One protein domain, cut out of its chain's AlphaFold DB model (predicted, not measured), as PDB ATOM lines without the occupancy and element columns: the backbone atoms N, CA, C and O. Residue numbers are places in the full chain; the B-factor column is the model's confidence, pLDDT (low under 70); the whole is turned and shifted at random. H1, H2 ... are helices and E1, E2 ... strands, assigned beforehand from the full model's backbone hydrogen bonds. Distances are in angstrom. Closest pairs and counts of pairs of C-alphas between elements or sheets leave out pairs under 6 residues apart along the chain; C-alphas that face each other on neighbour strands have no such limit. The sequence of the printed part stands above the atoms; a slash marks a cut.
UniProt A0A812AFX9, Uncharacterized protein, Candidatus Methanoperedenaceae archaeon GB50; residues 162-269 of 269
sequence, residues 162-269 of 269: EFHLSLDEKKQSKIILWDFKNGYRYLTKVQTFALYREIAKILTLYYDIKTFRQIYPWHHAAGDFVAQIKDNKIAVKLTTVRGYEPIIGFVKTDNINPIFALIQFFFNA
ATOM      1  N   GLU A 162      78.353  94.377  73.789       91.81
ATOM      2  CA  GLU A 162      78.707  93.099  74.403       91.81
ATOM      3  C   GLU A 162      79.021  93.287  75.891       91.81
ATOM      4  O   GLU A 162      79.424  94.362  76.352       91.81
ATOM      5  N   PHE A 163      78.835  92.225  76.665       92.00
ATOM      6  CA  PHE A 163      79.210  92.185  78.069       92.00
ATOM      7  C   PHE A 163      79.808  90.826  78.411       92.00
ATOM      8  O   PHE A 163      79.437  89.801  77.846       92.00
ATOM      9  N   HIS A 164      80.726  90.816  79.372       89.88
ATOM     10  CA  HIS A 164      81.435  89.603  79.766       89.88
ATOM     11  C   HIS A 164      81.577  89.510  81.278       89.88
ATOM     12  O   HIS A 164      81.567  90.512  81.994       89.88
ATOM     13  N   LEU A 165      81.750  88.283  81.760       89.19
ATOM     14  CA  LEU A 165      82.200  88.043  83.120       89.19
ATOM     15  C   LEU A 165      83.692  88.376  83.215       89.19
ATOM     16  O   LEU A 165      84.499  87.847  82.454       89.19
ATOM     17  N   SER A 166      84.055  89.244  84.150       89.31
ATOM     18  CA  SER A 166      85.436  89.632  84.431       89.31
ATOM     19  C   SER A 166      85.687  89.639  85.939       89.31
ATOM     20  O   SER A 166      84.756  89.580  86.746       89.31
ATOM     21  N   LEU A 167      86.956  89.704  86.325       88.31
ATOM     22  CA  LEU A 167      87.366  89.953  87.700       88.31
ATOM     23  C   LEU A 167      87.668  91.441  87.858       88.31
ATOM     24  O   LEU A 167      88.412  92.010  87.061       88.31
ATOM     25  N   ASP A 168      87.101  92.066  88.885       85.81
ATOM     26  CA  ASP A 168      87.492  93.422  89.255       85.81
ATOM     27  C   ASP A 168      88.858  93.450  89.965       85.81
ATOM     28  O   ASP A 168      89.479  92.416  90.221       85.81
ATOM     29  N   GLU A 169      89.328  94.646  90.325       84.56
ATOM     30  CA  GLU A 169      90.608  94.840  91.029       84.56
ATOM     31  C   GLU A 169      90.700  94.061  92.352       84.56
ATOM     32  O   GLU A 169      91.787  93.700  92.800       84.56
ATOM     33  N   LYS A 170      89.554  93.753  92.973       88.62
ATOM     34  CA  LYS A 170      89.450  92.971  94.211       88.62
ATOM     35  C   LYS A 170      89.278  91.474  93.942       88.62
ATOM     36  O   LYS A 170      88.963  90.728  94.868       88.62
ATOM     37  N   LYS A 171      89.478  91.031  92.696       87.25
ATOM     38  CA  LYS A 171      89.263  89.658  92.219       87.25
ATOM     39  C   LYS A 171      87.830  89.161  92.438       87.25
ATOM     40  O   LYS A 171      87.605  87.961  92.581       87.25
ATOM     41  N   GLN A 172      86.855  90.067  92.470       87.19
ATOM     42  CA  GLN A 172      85.442  89.714  92.546       87.19
ATOM     43  C   GLN A 172      84.865  89.603  91.142       87.19
ATOM     44  O   GLN A 172      85.110  90.451  90.284       87.19
ATOM     45  N   SER A 173      84.068  88.562  90.921       87.31
ATOM     46  CA  SER A 173      83.384  88.365  89.652       87.31
ATOM     47  C   SER A 173      82.341  89.463  89.425       87.31
ATOM     48  O   SER A 173      81.459  89.679  90.261       87.31
ATOM     49  N   LYS A 174      82.461  90.176  88.304       90.62
ATOM     50  CA  LYS A 174      81.559  91.250  87.880       90.62
ATOM     51  C   LYS A 174      81.316  91.194  86.381       90.62
ATOM     52  O   LYS A 174      82.155  90.722  85.621       90.62
ATOM     53  N   ILE A 175      80.180  91.738  85.959       92.00
ATOM     54  CA  ILE A 175      79.905  91.954  84.541       92.00
ATOM     55  C   ILE A 175      80.556  93.261  84.103       92.00
ATOM     56  O   ILE A 175      80.338  94.304  84.724       92.00
ATOM     57  N   ILE A 176      81.352  93.193  83.041       91.94
ATOM     58  CA  ILE A 176      81.928  94.349  82.358       91.94
ATOM     59  C   ILE A 176      81.199  94.553  81.032       91.94
ATOM     60  O   ILE A 176      81.038  93.609  80.262       91.94
ATOM     61  N   LEU A 177      80.739  95.776  80.780       91.94
ATOM     62  CA  LEU A 177      80.149  96.185  79.510       91.94
ATOM     63  C   LEU A 177      81.256  96.710  78.594       91.94
ATOM     64  O   LEU A 177      82.017  97.597  78.995       91.94
ATOM     65  N   TRP A 178      81.333  96.182  77.378       89.88
ATOM     66  CA  TRP A 178      82.295  96.589  76.357       89.88
ATOM     67  C   TRP A 178      81.726  97.728  75.510       89.88
ATOM     68  O   TRP A 178      81.343  97.562  74.354       89.88
ATOM     69  N   ASP A 179      81.641  98.908  76.117       87.38
ATOM     70  CA  ASP A 179      81.229 100.131  75.435       87.38
ATOM     71  C   ASP A 179      82.459 100.849  74.866       87.38
ATOM     72  O   ASP A 179      83.163 101.567  75.570       87.38
ATOM     73  N   PHE A 180      82.743 100.657  73.579       79.69
ATOM     74  CA  PHE A 180      83.880 101.315  72.925       79.69
ATOM     75  C   PHE A 180      83.721 102.836  72.780       79.69
ATOM     76  O   PHE A 180      84.706 103.516  72.513       79.69
ATOM     77  N   LYS A 181      82.509 103.387  72.951       82.44
ATOM     78  CA  LYS A 181      82.272 104.834  72.855       82.44
ATOM     79  C   LYS A 181      82.578 105.531  74.177       82.44
ATOM     80  O   LYS A 181      83.243 106.561  74.177       82.44
ATOM     81  N   ASN A 182      82.109 104.970  75.291       83.56
ATOM     82  CA  ASN A 182      82.265 105.571  76.625       83.56
ATOM     83  C   ASN A 182      83.333 104.885  77.492       83.56
ATOM     84  O   ASN A 182      83.566 105.294  78.630       83.56
ATOM     85  N   GLY A 183      83.982 103.849  76.963       84.94
ATOM     86  CA  GLY A 183      84.935 103.015  77.676       84.94
ATOM     87  C   GLY A 183      84.277 101.849  78.415       84.94
ATOM     88  O   GLY A 183      83.071 101.808  78.676       84.94
ATOM     89  N   TYR A 184      85.104 100.871  78.780       89.50
ATOM     90  CA  TYR A 184      84.640  99.716  79.535       89.50
ATOM     91  C   TYR A 184      84.168 100.115  80.931       89.50
ATOM     92  O   TYR A 184      84.840 100.869  81.638       89.50
ATOM     93  N   ARG A 185      83.039  99.552  81.369       90.44
ATOM     94  CA  ARG A 185      82.484  99.831  82.700       90.44
ATOM     95  C   ARG A 185      81.930  98.588  83.369       90.44
ATOM     96  O   ARG A 185      81.275  97.763  82.737       90.44
ATOM     97  N   TYR A 186      82.154  98.483  84.673       92.56
ATOM     98  CA  TYR A 186      81.561  97.430  85.487       92.56
ATOM     99  C   TYR A 186      80.115  97.758  85.838       92.56
ATOM    100  O   TYR A 186      79.797  98.881  86.232       92.56
ATOM    101  N   LEU A 187      79.246  96.756  85.749       92.31
ATOM    102  CA  LEU A 187      77.863  96.883  86.182       92.31
ATOM    103  C   LEU A 187      77.751  96.765  87.702       92.31
ATOM    104  O   LEU A 187      78.442  95.979  88.357       92.31
ATOM    105  N   THR A 188      76.823  97.527  88.273       92.19
ATOM    106  CA  THR A 188      76.411  97.358  89.671       92.19
ATOM    107  C   THR A 188      75.652  96.039  89.860       92.19
ATOM    108  O   THR A 188      75.190  95.418  88.899       92.19
ATOM    109  N   LYS A 189      75.452  95.610  91.114       91.12
ATOM    110  CA  LYS A 189      74.635  94.420  91.421       91.12
ATOM    111  C   LYS A 189      73.195  94.557  90.915       91.12
ATOM    112  O   LYS A 189      72.652  93.607  90.365       91.12
ATOM    113  N   VAL A 190      72.604  95.747  91.065       92.69
ATOM    114  CA  VAL A 190      71.237  96.042  90.603       92.69
ATOM    115  C   VAL A 190      71.150  95.938  89.082       92.69
ATOM    116  O   VAL A 190      70.246  95.287  88.564       92.69
ATOM    117  N   GLN A 191      72.123  96.510  88.367       94.19
ATOM    118  CA  GLN A 191      72.179  96.411  86.909       94.19
ATOM    119  C   GLN A 191      72.413  94.973  86.442       94.19
ATOM    120  O   GLN A 191      71.742  94.507  85.533       94.19
ATOM    121  N   THR A 192      73.310  94.238  87.100       92.81
ATOM    122  CA  THR A 192      73.577  92.829  86.778       92.81
ATOM    123  C   THR A 192      72.319  91.974  86.946       92.81
ATOM    124  O   THR A 192      71.984  91.185  86.069       92.81
ATOM    125  N   PHE A 193      71.573  92.163  88.037       92.12
ATOM    126  CA  PHE A 193      70.309  91.459  88.246       92.12
ATOM    127  C   PHE A 193      69.273  91.807  87.169       92.12
ATOM    128  O   PHE A 193      68.641  90.917  86.604       92.12
ATOM    129  N   ALA A 194      69.113  93.095  86.854       94.06
ATOM    130  CA  ALA A 194      68.183  93.535  85.818       94.06
ATOM    131  C   ALA A 194      68.570  93.022  84.417       94.06
ATOM    132  O   ALA A 194      67.680  92.663  83.651       94.06
ATOM    133  N   LEU A 195      69.867  92.909  84.114       94.19
ATOM    134  CA  LEU A 195      70.387  92.313  82.882       94.19
ATOM    135  C   LEU A 195      69.950  90.851  82.739       94.19
ATOM    136  O   LEU A 195      69.303  90.498  81.755       94.19
ATOM    137  N   TYR A 196      70.240  90.015  83.739       92.38
ATOM    138  CA  TYR A 196      69.856  88.601  83.702       92.38
ATOM    139  C   TYR A 196      68.339  88.399  83.725       92.38
ATOM    140  O   TYR A 196      67.831  87.483  83.083       92.38
ATOM    141  N   ARG A 197      67.592  89.288  84.390       93.50
ATOM    142  CA  ARG A 197      66.127  89.279  84.335       93.50
ATOM    143  C   ARG A 197      65.605  89.519  82.916       93.50
ATOM    144  O   ARG A 197      64.675  88.830  82.503       93.50
ATOM    145  N   GLU A 198      66.179  90.465  82.169       95.31
ATOM    146  CA  GLU A 198      65.789  90.681  80.769       95.31
ATOM    147  C   GLU A 198      66.196  89.499  79.877       95.31
ATOM    148  O   GLU A 198      65.398  89.092  79.039       95.31
ATOM    149  N   ILE A 199      67.367  88.888  80.094       93.75
ATOM    150  CA  ILE A 199      67.771  87.658  79.385       93.75
ATOM    151  C   ILE A 199      66.738  86.544  79.602       93.75
ATOM    152  O   ILE A 199      66.195  86.005  78.636       93.75
ATOM    153  N   ALA A 200      66.402  86.245  80.861       92.50
ATOM    154  CA  ALA A 200      65.429  85.210  81.205       92.50
ATOM    155  C   ALA A 200      64.050  85.495  80.592       92.50
ATOM    156  O   ALA A 200      63.405  84.596  80.048       92.50
ATOM    157  N   LYS A 201      63.611  86.759  80.621       94.50
ATOM    158  CA  LYS A 201      62.369  87.200  79.982       94.50
ATOM    159  C   LYS A 201      62.383  86.939  78.477       94.50
ATOM    160  O   LYS A 201      61.424  86.367  77.975       94.50
ATOM    161  N   ILE A 202      63.443  87.323  77.763       95.25
ATOM    162  CA  ILE A 202      63.549  87.126  76.308       95.25
ATOM    163  C   ILE A 202      63.464  85.641  75.957       95.25
ATOM    164  O   ILE A 202      62.668  85.256  75.104       95.25
ATOM    165  N   LEU A 203      64.239  84.803  76.647       93.62
ATOM    166  CA  LEU A 203      64.234  83.356  76.427       93.62
ATOM    167  C   LEU A 203      62.855  82.744  76.703       93.62
ATOM    168  O   LEU A 203      62.399  81.896  75.941       93.62
ATOM    169  N   THR A 204      62.169  83.216  77.747       92.31
ATOM    170  CA  THR A 204      60.815  82.761  78.099       92.31
ATOM    171  C   THR A 204      59.787  83.194  77.055       92.31
ATOM    172  O   THR A 204      58.896  82.421  76.723       92.31
ATOM    173  N   LEU A 205      59.898  84.409  76.509       94.19
ATOM    174  CA  LEU A 205      58.978  84.893  75.474       94.19
ATOM    175  C   LEU A 205      59.051  84.040  74.204       94.19
ATOM    176  O   LEU A 205      58.023  83.775  73.590       94.19
ATOM    177  N   TYR A 206      60.242  83.568  73.840       94.31
ATOM    178  CA  TYR A 206      60.424  82.675  72.696       94.31
ATOM    179  C   TYR A 206      60.194  81.193  73.011       94.31
ATOM    180  O   TYR A 206      60.320  80.360  72.114       94.31
ATOM    181  N   TYR A 207      59.855  80.831  74.245       91.19
ATOM    182  CA  TYR A 207      59.546  79.451  74.597       91.19
ATOM    183  C   TYR A 207      58.166  79.045  74.063       91.19
ATOM    184  O   TYR A 207      57.148  79.655  74.394       91.19
ATOM    185  N   ASP A 208      58.108  77.983  73.259       89.12
ATOM    186  CA  ASP A 208      56.839  77.422  72.797       89.12
ATOM    187  C   ASP A 208      56.324  76.397  73.813       89.12
ATOM    188  O   ASP A 208      56.804  75.271  73.883       89.12
ATOM    189  N   ILE A 209      55.297  76.765  74.575       84.62
ATOM    190  CA  ILE A 209      54.687  75.891  75.589       84.62
ATOM    191  C   ILE A 209      53.973  74.656  75.018       84.62
ATOM    192  O   ILE A 209      53.691  73.729  75.774       84.62
ATOM    193  N   LYS A 210      53.636  74.636  73.720       83.88
ATOM    194  CA  LYS A 210      52.952  73.504  73.075       83.88
ATOM    195  C   LYS A 210      53.942  72.461  72.586       83.88
ATOM    196  O   LYS A 210      53.661  71.270  72.667       83.88
ATOM    197  N   THR A 211      55.074  72.911  72.045       84.81
ATOM    198  CA  THR A 211      56.102  72.030  71.464       84.81
ATOM    199  C   THR A 211      57.348  71.893  72.337       84.81
ATOM    200  O   THR A 211      58.229  71.093  72.031       84.81
ATOM    201  N   PHE A 212      57.419  72.659  73.427       86.19
ATOM    202  CA  PHE A 212      58.546  72.766  74.357       86.19
ATOM    203  C   PHE A 212      59.850  73.238  73.702       86.19
ATOM    204  O   PHE A 212      60.942  73.015  74.233       86.19
ATOM    205  N   ARG A 213      59.744  73.889  72.539       89.75
ATOM    206  CA  ARG A 213      60.885  74.449  71.817       89.75
ATOM    207  C   ARG A 213      61.410  75.682  72.525       89.75
ATOM    208  O   ARG A 213      60.648  76.550  72.946       89.75
ATOM    209  N   GLN A 214      62.728  75.765  72.609       91.19
ATOM    210  CA  GLN A 214      63.422  76.887  73.220       91.19
ATOM    211  C   GLN A 214      64.647  77.257  72.403       91.19
ATOM    212  O   GLN A 214      65.196  76.421  71.681       91.19
ATOM    213  N   ILE A 215      65.087  78.508  72.526       92.38
ATOM    214  CA  ILE A 215      66.361  78.919  71.946       92.38
ATOM    215  C   ILE A 215      67.471  78.222  72.731       92.38
ATOM    216  O   ILE A 215      67.624  78.466  73.925       92.38
ATOM    217  N   TYR A 216      68.218  77.341  72.069       87.12
ATOM    218  CA  TYR A 216      69.347  76.618  72.651       87.12
ATOM    219  C   TYR A 216      70.249  76.041  71.541       87.12
ATOM    220  O   TYR A 216      69.731  75.599  70.512       87.12
ATOM    221  N   PRO A 217      71.582  75.981  71.726       86.62
ATOM    222  CA  PRO A 217      72.339  76.520  72.856       86.62
ATOM    223  C   PRO A 217      72.483  78.041  72.783       86.62
ATOM    224  O   PRO A 217      72.496  78.619  71.698       86.62
ATOM    225  N   TRP A 218      72.663  78.667  73.940       86.12
ATOM    226  CA  TRP A 218      73.079  80.060  74.063       86.12
ATOM    227  C   TRP A 218      74.141  80.192  75.160       86.12
ATOM    228  O   TRP A 218      74.249  79.340  76.039       86.12
ATOM    229  N   HIS A 219      74.953  81.242  75.093       79.50
ATOM    230  CA  HIS A 219      76.036  81.529  76.026       79.50
ATOM    231  C   HIS A 219      76.101  83.034  76.306       79.50
ATOM    232  O   HIS A 219      76.429  83.830  75.426       79.50
ATOM    233  N   HIS A 220      75.883  83.427  77.563       69.94
ATOM    234  CA  HIS A 220      75.947  84.834  77.983       69.94
ATOM    235  C   HIS A 220      77.328  85.476  77.762       69.94
ATOM    236  O   HIS A 220      77.413  86.685  77.599       69.94
ATOM    237  N   ALA A 221      78.407  84.684  77.739       63.16
ATOM    238  CA  ALA A 221      79.777  85.170  77.561       63.16
ATOM    239  C   ALA A 221      80.314  85.057  76.118       63.16
ATOM    240  O   ALA A 221      81.474  85.398  75.892       63.16
ATOM    241  N   ALA A 222      79.510  84.574  75.161       67.94
ATOM    242  CA  ALA A 222      79.944  84.326  73.777       67.94
ATOM    243  C   ALA A 222      79.389  85.334  72.755       67.94
ATOM    244  O   ALA A 222      79.402  85.052  71.560       67.94
ATOM    245  N   GLY A 223      78.879  86.479  73.219       79.50
ATOM    246  CA  GLY A 223      78.311  87.513  72.347       79.50
ATOM    247  C   GLY A 223      76.885  87.228  71.869       79.50
ATOM    248  O   GLY A 223      76.374  87.971  71.037       79.50
ATOM    249  N   ASP A 224      76.215  86.198  72.407       88.75
ATOM    250  CA  ASP A 224      74.840  85.858  72.010       88.75
ATOM    251  C   ASP A 224      73.830  86.938  72.424       88.75
ATOM    252  O   ASP A 224      72.759  87.057  71.833       88.75
ATOM    253  N   PHE A 225      74.183  87.742  73.429       93.31
ATOM    254  CA  PHE A 225      73.388  88.858  73.920       93.31
ATOM    255  C   PHE A 225      74.186  90.152  73.873       93.31
ATOM    256  O   PHE A 225      75.375  90.184  74.192       93.31
ATOM    257  N   VAL A 226      73.484  91.241  73.582       94.38
ATOM    258  CA  VAL A 226      73.998  92.605  73.704       94.38
ATOM    259  C   VAL A 226      73.050  93.436  74.553       94.38
ATOM    260  O   VAL A 226      71.836  93.208  74.571       94.38
ATOM    261  N   ALA A 227      73.602  94.402  75.279       95.25
ATOM    262  CA  ALA A 227      72.858  95.219  76.221       95.25
ATOM    263  C   ALA A 227      73.060  96.711  75.962       95.25
ATOM    264  O   ALA A 227      74.174  97.185  75.746       95.25
ATOM    265  N   GLN A 228      71.968  97.459  76.066       95.00
ATOM    266  CA  GLN A 228      71.979  98.906  76.199       95.00
ATOM    267  C   GLN A 228      71.642  99.249  77.648       95.00
ATOM    268  O   GLN A 228      70.617  98.815  78.182       95.00
ATOM    269  N   ILE A 229      72.506 100.034  78.290       91.56
ATOM    270  CA  ILE A 229      72.370 100.388  79.706       91.56
ATOM    271  C   ILE A 229      72.422 101.908  79.841       91.56
ATOM    272  O   ILE A 229      73.482 102.520  79.695       91.56
ATOM    273  N   LYS A 230      71.270 102.510  80.142       87.06
ATOM    274  CA  LYS A 230      71.106 103.951  80.375       87.06
ATOM    275  C   LYS A 230      70.579 104.142  81.791       87.06
ATOM    276  O   LYS A 230      69.425 103.825  82.074       87.06
ATOM    277  N   ASP A 231      71.454 104.581  82.689       82.12
ATOM    278  CA  ASP A 231      71.208 104.643  84.132       82.12
ATOM    279  C   ASP A 231      70.737 103.285  84.699       82.12
ATOM    280  O   ASP A 231      71.493 102.308  84.721       82.12
ATOM    281  N   ASN A 232      69.471 103.217  85.120       80.56
ATOM    282  CA  ASN A 232      68.808 102.020  85.641       80.56
ATOM    283  C   ASN A 232      67.903 101.327  84.606       80.56
ATOM    284  O   ASN A 232      67.227 100.353  84.942       80.56
ATOM    285  N   LYS A 233      67.856 101.814  83.360       89.69
ATOM    286  CA  LYS A 233      67.132 101.168  82.260       89.69
ATOM    287  C   LYS A 233      68.077 100.234  81.519       89.69
ATOM    288  O   LYS A 233      69.106 100.666  80.999       89.69
ATOM    289  N   ILE A 234      67.701  98.960  81.470       93.75
ATOM    290  CA  ILE A 234      68.434  97.917  80.757       93.75
ATOM    291  C   ILE A 234      67.533  97.363  79.671       93.75
ATOM    292  O   ILE A 234      66.407  96.949  79.947       93.75
ATOM    293  N   ALA A 235      68.045  97.364  78.449       95.75
ATOM    294  CA  ALA A 235      67.458  96.662  77.326       95.75
ATOM    295  C   ALA A 235      68.462  95.623  76.836       95.75
ATOM    296  O   ALA A 235      69.653  95.911  76.723       95.75
ATOM    297  N   VAL A 236      67.973  94.425  76.543       96.44
ATOM    298  CA  VAL A 236      68.780  93.321  76.023       96.44
ATOM    299  C   VAL A 236      68.227  92.909  74.668       96.44
ATOM    300  O   VAL A 236      67.013  92.947  74.448       96.44
ATOM    301  N   LYS A 237      69.122  92.523  73.767       96.88
ATOM    302  CA  LYS A 237      68.804  91.868  72.500       96.88
ATOM    303  C   LYS A 237      69.620  90.591  72.387       96.88
ATOM    304  O   LYS A 237      70.704  90.499  72.961       96.88
ATOM    305  N   LEU A 238      69.088  89.630  71.649       95.44
ATOM    306  CA  LEU A 238      69.795  88.428  71.246       95.44
ATOM    307  C   LEU A 238      70.319  88.647  69.824       95.44
ATOM    308  O   LEU A 238      69.569  89.104  68.967       95.44
ATOM    309  N   THR A 239      71.592  88.362  69.577       92.25
ATOM    310  CA  THR A 239      72.262  88.598  68.284       92.25
ATOM    311  C   THR A 239      72.212  87.385  67.357       92.25
ATOM    312  O   THR A 239      72.405  87.534  66.154       92.25
ATOM    313  N   THR A 240      71.945  86.196  67.905       89.62
ATOM    314  CA  THR A 240      72.025  84.908  67.203       89.62
ATOM    315  C   THR A 240      70.990  83.908  67.717       89.62
ATOM    316  O   THR A 240      70.620  83.934  68.891       89.62
ATOM    317  N   VAL A 241      70.544  82.987  66.857       92.06
ATOM    318  CA  VAL A 241      69.727  81.820  67.237       92.06
ATOM    319  C   VAL A 241      70.373  80.551  66.686       92.06
ATOM    320  O   VAL A 241      70.126  80.138  65.554       92.06
ATOM    321  N   ARG A 242      71.175  79.878  67.520       86.81
ATOM    322  CA  ARG A 242      71.908  78.654  67.135       86.81
ATOM    323  C   ARG A 242      71.002  77.430  66.958       86.81
ATOM    324  O   ARG A 242      71.327  76.481  66.237       86.81
ATOM    325  N   GLY A 243      69.855  77.428  67.624       90.19
ATOM    326  CA  GLY A 243      68.891  76.341  67.552       90.19
ATOM    327  C   GLY A 243      67.573  76.700  68.214       90.19
ATOM    328  O   GLY A 243      67.509  77.593  69.060       90.19
ATOM    329  N   TYR A 244      66.521  76.002  67.788       93.12
ATOM    330  CA  TYR A 244      65.181  76.152  68.333       93.12
ATOM    331  C   TYR A 244      64.451  74.813  68.358       93.12
ATOM    332  O   TYR A 244      63.651  74.492  67.482       93.12
ATOM    333  N   GLU A 245      64.782  74.006  69.355       88.38
ATOM    334  CA  GLU A 245      64.321  72.626  69.471       88.38
ATOM    335  C   GLU A 245      63.921  72.328  70.920       88.38
ATOM    336  O   GLU A 245      64.331  73.052  71.836       88.38
ATOM    337  N   PRO A 246      63.102  71.293  71.166       84.19
ATOM    338  CA  PRO A 246      62.921  70.810  72.523       84.19
ATOM    339  C   PRO A 246      64.236  70.187  73.018       84.19
ATOM    340  O   PRO A 246      64.859  69.399  72.311       84.19
ATOM    341  N   ILE A 247      64.661  70.515  74.245       69.38
ATOM    342  CA  ILE A 247      65.887  69.941  74.843       69.38
ATOM    343  C   ILE A 247      65.763  68.422  75.026       69.38
ATOM    344  O   ILE A 247      66.755  67.698  74.966       69.38
ATOM    345  N   ILE A 248      64.541  67.923  75.210       64.56
ATOM    346  CA  ILE A 248      64.257  66.496  75.305       64.56
ATOM    347  C   ILE A 248      63.519  66.076  74.039       64.56
ATOM    348  O   ILE A 248      62.418  66.551  73.759       64.56
ATOM    349  N   GLY A 249      64.112  65.139  73.298       54.78
ATOM    350  CA  GLY A 249      63.401  64.359  72.294       54.78
ATOM    351  C   GLY A 249      62.389  63.473  73.006       54.78
ATOM    352  O   GLY A 249      62.693  62.337  73.365       54.78
ATOM    353  N   PHE A 250      61.208  64.009  73.303       56.31
ATOM    354  CA  PHE A 250      60.155  63.221  73.916       56.31
ATOM    355  C   PHE A 250      59.765  62.109  72.940       56.31
ATOM    356  O   PHE A 250      59.164  62.356  71.901       56.31
ATOM    357  N   VAL A 251      60.136  60.872  73.281       49.00
ATOM    358  CA  VAL A 251      59.920  59.668  72.458       49.00
ATOM    359  C   VAL A 251      58.424  59.436  72.171       49.00
ATOM    360  O   VAL A 251      58.079  58.743  71.217       49.00
ATOM    361  N   LYS A 252      57.529  60.055  72.959       52.56
ATOM    362  CA  LYS A 252      56.090  60.199  72.694       52.56
ATOM    363  C   LYS A 252      55.599  61.560  73.200       52.56
ATOM    364  O   LYS A 252      55.836  61.906  74.355       52.56
ATOM    365  N   THR A 253      54.892  62.307  72.356       55.03
ATOM    366  CA  THR A 253      54.302  63.623  72.670       55.03
ATOM    367  C   THR A 253      53.076  63.549  73.578       55.03
ATOM    368  O   THR A 253      52.679  64.555  74.158       55.03
ATOM    369  N   ASP A 254      52.488  62.365  73.736       56.59
ATOM    370  CA  ASP A 254      51.097  62.248  74.186       56.59
ATOM    371  C   ASP A 254      50.903  62.327  75.710       56.59
ATOM    372  O   ASP A 254      49.779  62.187  76.170       56.59
ATOM    373  N   ASN A 255      51.959  62.544  76.509       56.56
ATOM    374  CA  ASN A 255      51.862  62.612  77.981       56.56
ATOM    375  C   ASN A 255      53.000  63.406  78.658       56.56
ATOM    376  O   ASN A 255      53.493  63.040  79.727       56.56
ATOM    377  N   ILE A 256      53.462  64.497  78.048       63.97
ATOM    378  CA  ILE A 256      54.507  65.331  78.655       63.97
ATOM    379  C   ILE A 256      53.869  66.259  79.683       63.97
ATOM    380  O   ILE A 256      53.022  67.078  79.338       63.97
ATOM    381  N   ASN A 257      54.298  66.166  80.944       69.62
ATOM    382  CA  ASN A 257      53.888  67.115  81.974       69.62
ATOM    383  C   ASN A 257      54.508  68.500  81.675       69.62
ATOM    384  O   ASN A 257      55.735  68.629  81.748       69.62
ATOM    385  N   PRO A 258      53.706  69.547  81.399       71.12
ATOM    386  CA  PRO A 258      54.226  70.880  81.085       71.12
ATOM    387  C   PRO A 258      55.095  71.478  82.201       71.12
ATOM    388  O   PRO A 258      56.026  72.230  81.921       71.12
ATOM    389  N   ILE A 259      54.848  71.104  83.463       73.94
ATOM    390  CA  ILE A 259      55.652  71.536  84.613       73.94
ATOM    391  C   ILE A 259      57.079  70.993  84.500       73.94
ATOM    392  O   ILE A 259      58.034  71.712  84.779       73.94
ATOM    393  N   PHE A 260      57.247  69.748  84.046       74.31
ATOM    394  CA  PHE A 260      58.573  69.156  83.877       74.31
ATOM    395  C   PHE A 260      59.371  69.874  82.782       74.31
ATOM    396  O   PHE A 260      60.541  70.187  82.983       74.31
ATOM    397  N   ALA A 261      58.728  70.204  81.657       71.25
ATOM    398  CA  ALA A 261      59.367  70.959  80.582       71.25
ATOM    399  C   ALA A 261      59.784  72.375  81.032       71.25
ATOM    400  O   ALA A 261      60.893  72.814  80.733       71.25
ATOM    401  N   LEU A 262      58.946  73.053  81.827       72.69
ATOM    402  CA  LEU A 262      59.274  74.357  82.416       72.69
ATOM    403  C   LEU A 262      60.433  74.281  83.418       72.69
ATOM    404  O   LEU A 262      61.325  75.123  83.384       72.69
ATOM    405  N   ILE A 263      60.459  73.265  84.284       74.12
ATOM    406  CA  ILE A 263      61.575  73.047  85.215       74.12
ATOM    407  C   ILE A 263      62.890  72.871  84.440       74.12
ATOM    408  O   ILE A 263      63.899  73.474  84.796       74.12
ATOM    409  N   GLN A 264      62.880  72.095  83.353       70.50
ATOM    410  CA  GLN A 264      64.062  71.897  82.510       70.50
ATOM    411  C   GLN A 264      64.503  73.181  81.804       70.50
ATOM    412  O   GLN A 264      65.698  73.450  81.735       70.50
ATOM    413  N   PHE A 265      63.567  73.994  81.313       75.31
ATOM    414  CA  PHE A 265      63.885  75.310  80.755       75.31
ATOM    415  C   PHE A 265      64.678  76.171  81.757       75.31
ATOM    416  O   PHE A 265      65.725  76.703  81.407       75.31
ATOM    417  N   PHE A 266      64.252  76.224  83.025       74.19
ATOM    418  CA  PHE A 266      64.956  76.996  84.058       74.19
ATOM    419  C   PHE A 266      66.273  76.372  84.539       74.19
ATOM    420  O   PHE A 266      67.121  77.101  85.040       74.19
ATOM    421  N   PHE A 267      66.475  75.059  84.394       70.44
ATOM    422  CA  PHE A 267      67.765  74.427  84.706       70.44
ATOM    423  C   PHE A 267      68.848  74.689  83.656       70.44
ATOM    424  O   PHE A 267      70.030  74.555  83.963       70.44
ATOM    425  N   ASN A 268      68.456  75.037  82.429       61.78
ATOM    426  CA  ASN A 268      69.379  75.303  81.326       61.78
ATOM    427  C   ASN A 268      69.655  76.803  81.123       61.78
ATOM    428  O   ASN A 268      70.292  77.158  80.128       61.78
ATOM    429  N   ALA A 269      69.165  77.659  82.031       56.75
ATOM    430  CA  ALA A 269      69.276  79.112  81.957       56.75
ATOM    431  C   ALA A 269      70.218  79.728  82.997       56.75
ATOM    432  O   ALA A 269      70.404  79.125  84.075       56.75
TER     433      ALA A 269
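What this domain is: This is residues 162 to 269 of the 269 residues of an uncharacterized protein of Candidatus Methanoperedenaceae archaeon GB50 (UniProt A0A812AFX9). Helix H1 makes the core of a rod, with the hairpin E4 and E5 packed on it, mostly through E5. The hairpin E1 and E2 lies at one end; towards the other lie the small pair E3 and E6 and, loosely set, helix H2. The printed part has 108 residues with two named helices and six named strands, in the order E1 E2 H1 E3 E4 E5 E6 H2; the class is mixed, and the three two-stranded sheets are antiparallel. The whole is loose, with a radius of gyration of the C-alphas of 16.5 A and spans of 53 by 25 by 22 A.

Where its parts are: E1, residues 163 to 167, begins with C-alpha 163 at (79.210, 92.185, 78.069). E2 is residues 173 to 177. H1, residues 189 to 205, is 24.3 A long. E3 is residues 213 to 215, E4 225 to 230 at 16.6 A, E5 233 to 238 at 17.1 A and E6 244 to 246. H2, residues 258 to 267, is 14.5 A long and ends with C-alpha 267 at (67.765, 74.427, 84.706).

How they stand to each other: In the hairpin E1 and E2, N 164 and O 176 are 2.9 A apart. The closest C-alphas of E1 and E4, Phe 163 and Val 226, are 6.8 A apart. H1 and E5 have 9 pairs of C-alphas within 8 A, the closest Glu 198 and Val 236 at 6.2 A. In the hairpin E4 and E5, N 228 and O 235 are 2.9 A apart; between E3 and E6, N 214 and O 245 are 3.2 A apart. H1 and H2 are near each other, with 6 pairs of C-alphas within 10 A. In H1 and H2 every O i to N i+4 pair is within hydrogen-bond range.

The domain as a whole: The C-alphas farthest apart, Glu 169 and Asp 254, are 53.9 A apart. The printed part has no cut; the links E2 to H1 and E6 to H2 are long. Residues 220 to 222, 247 to 257 and 268 to 269 have pLDDT under 70.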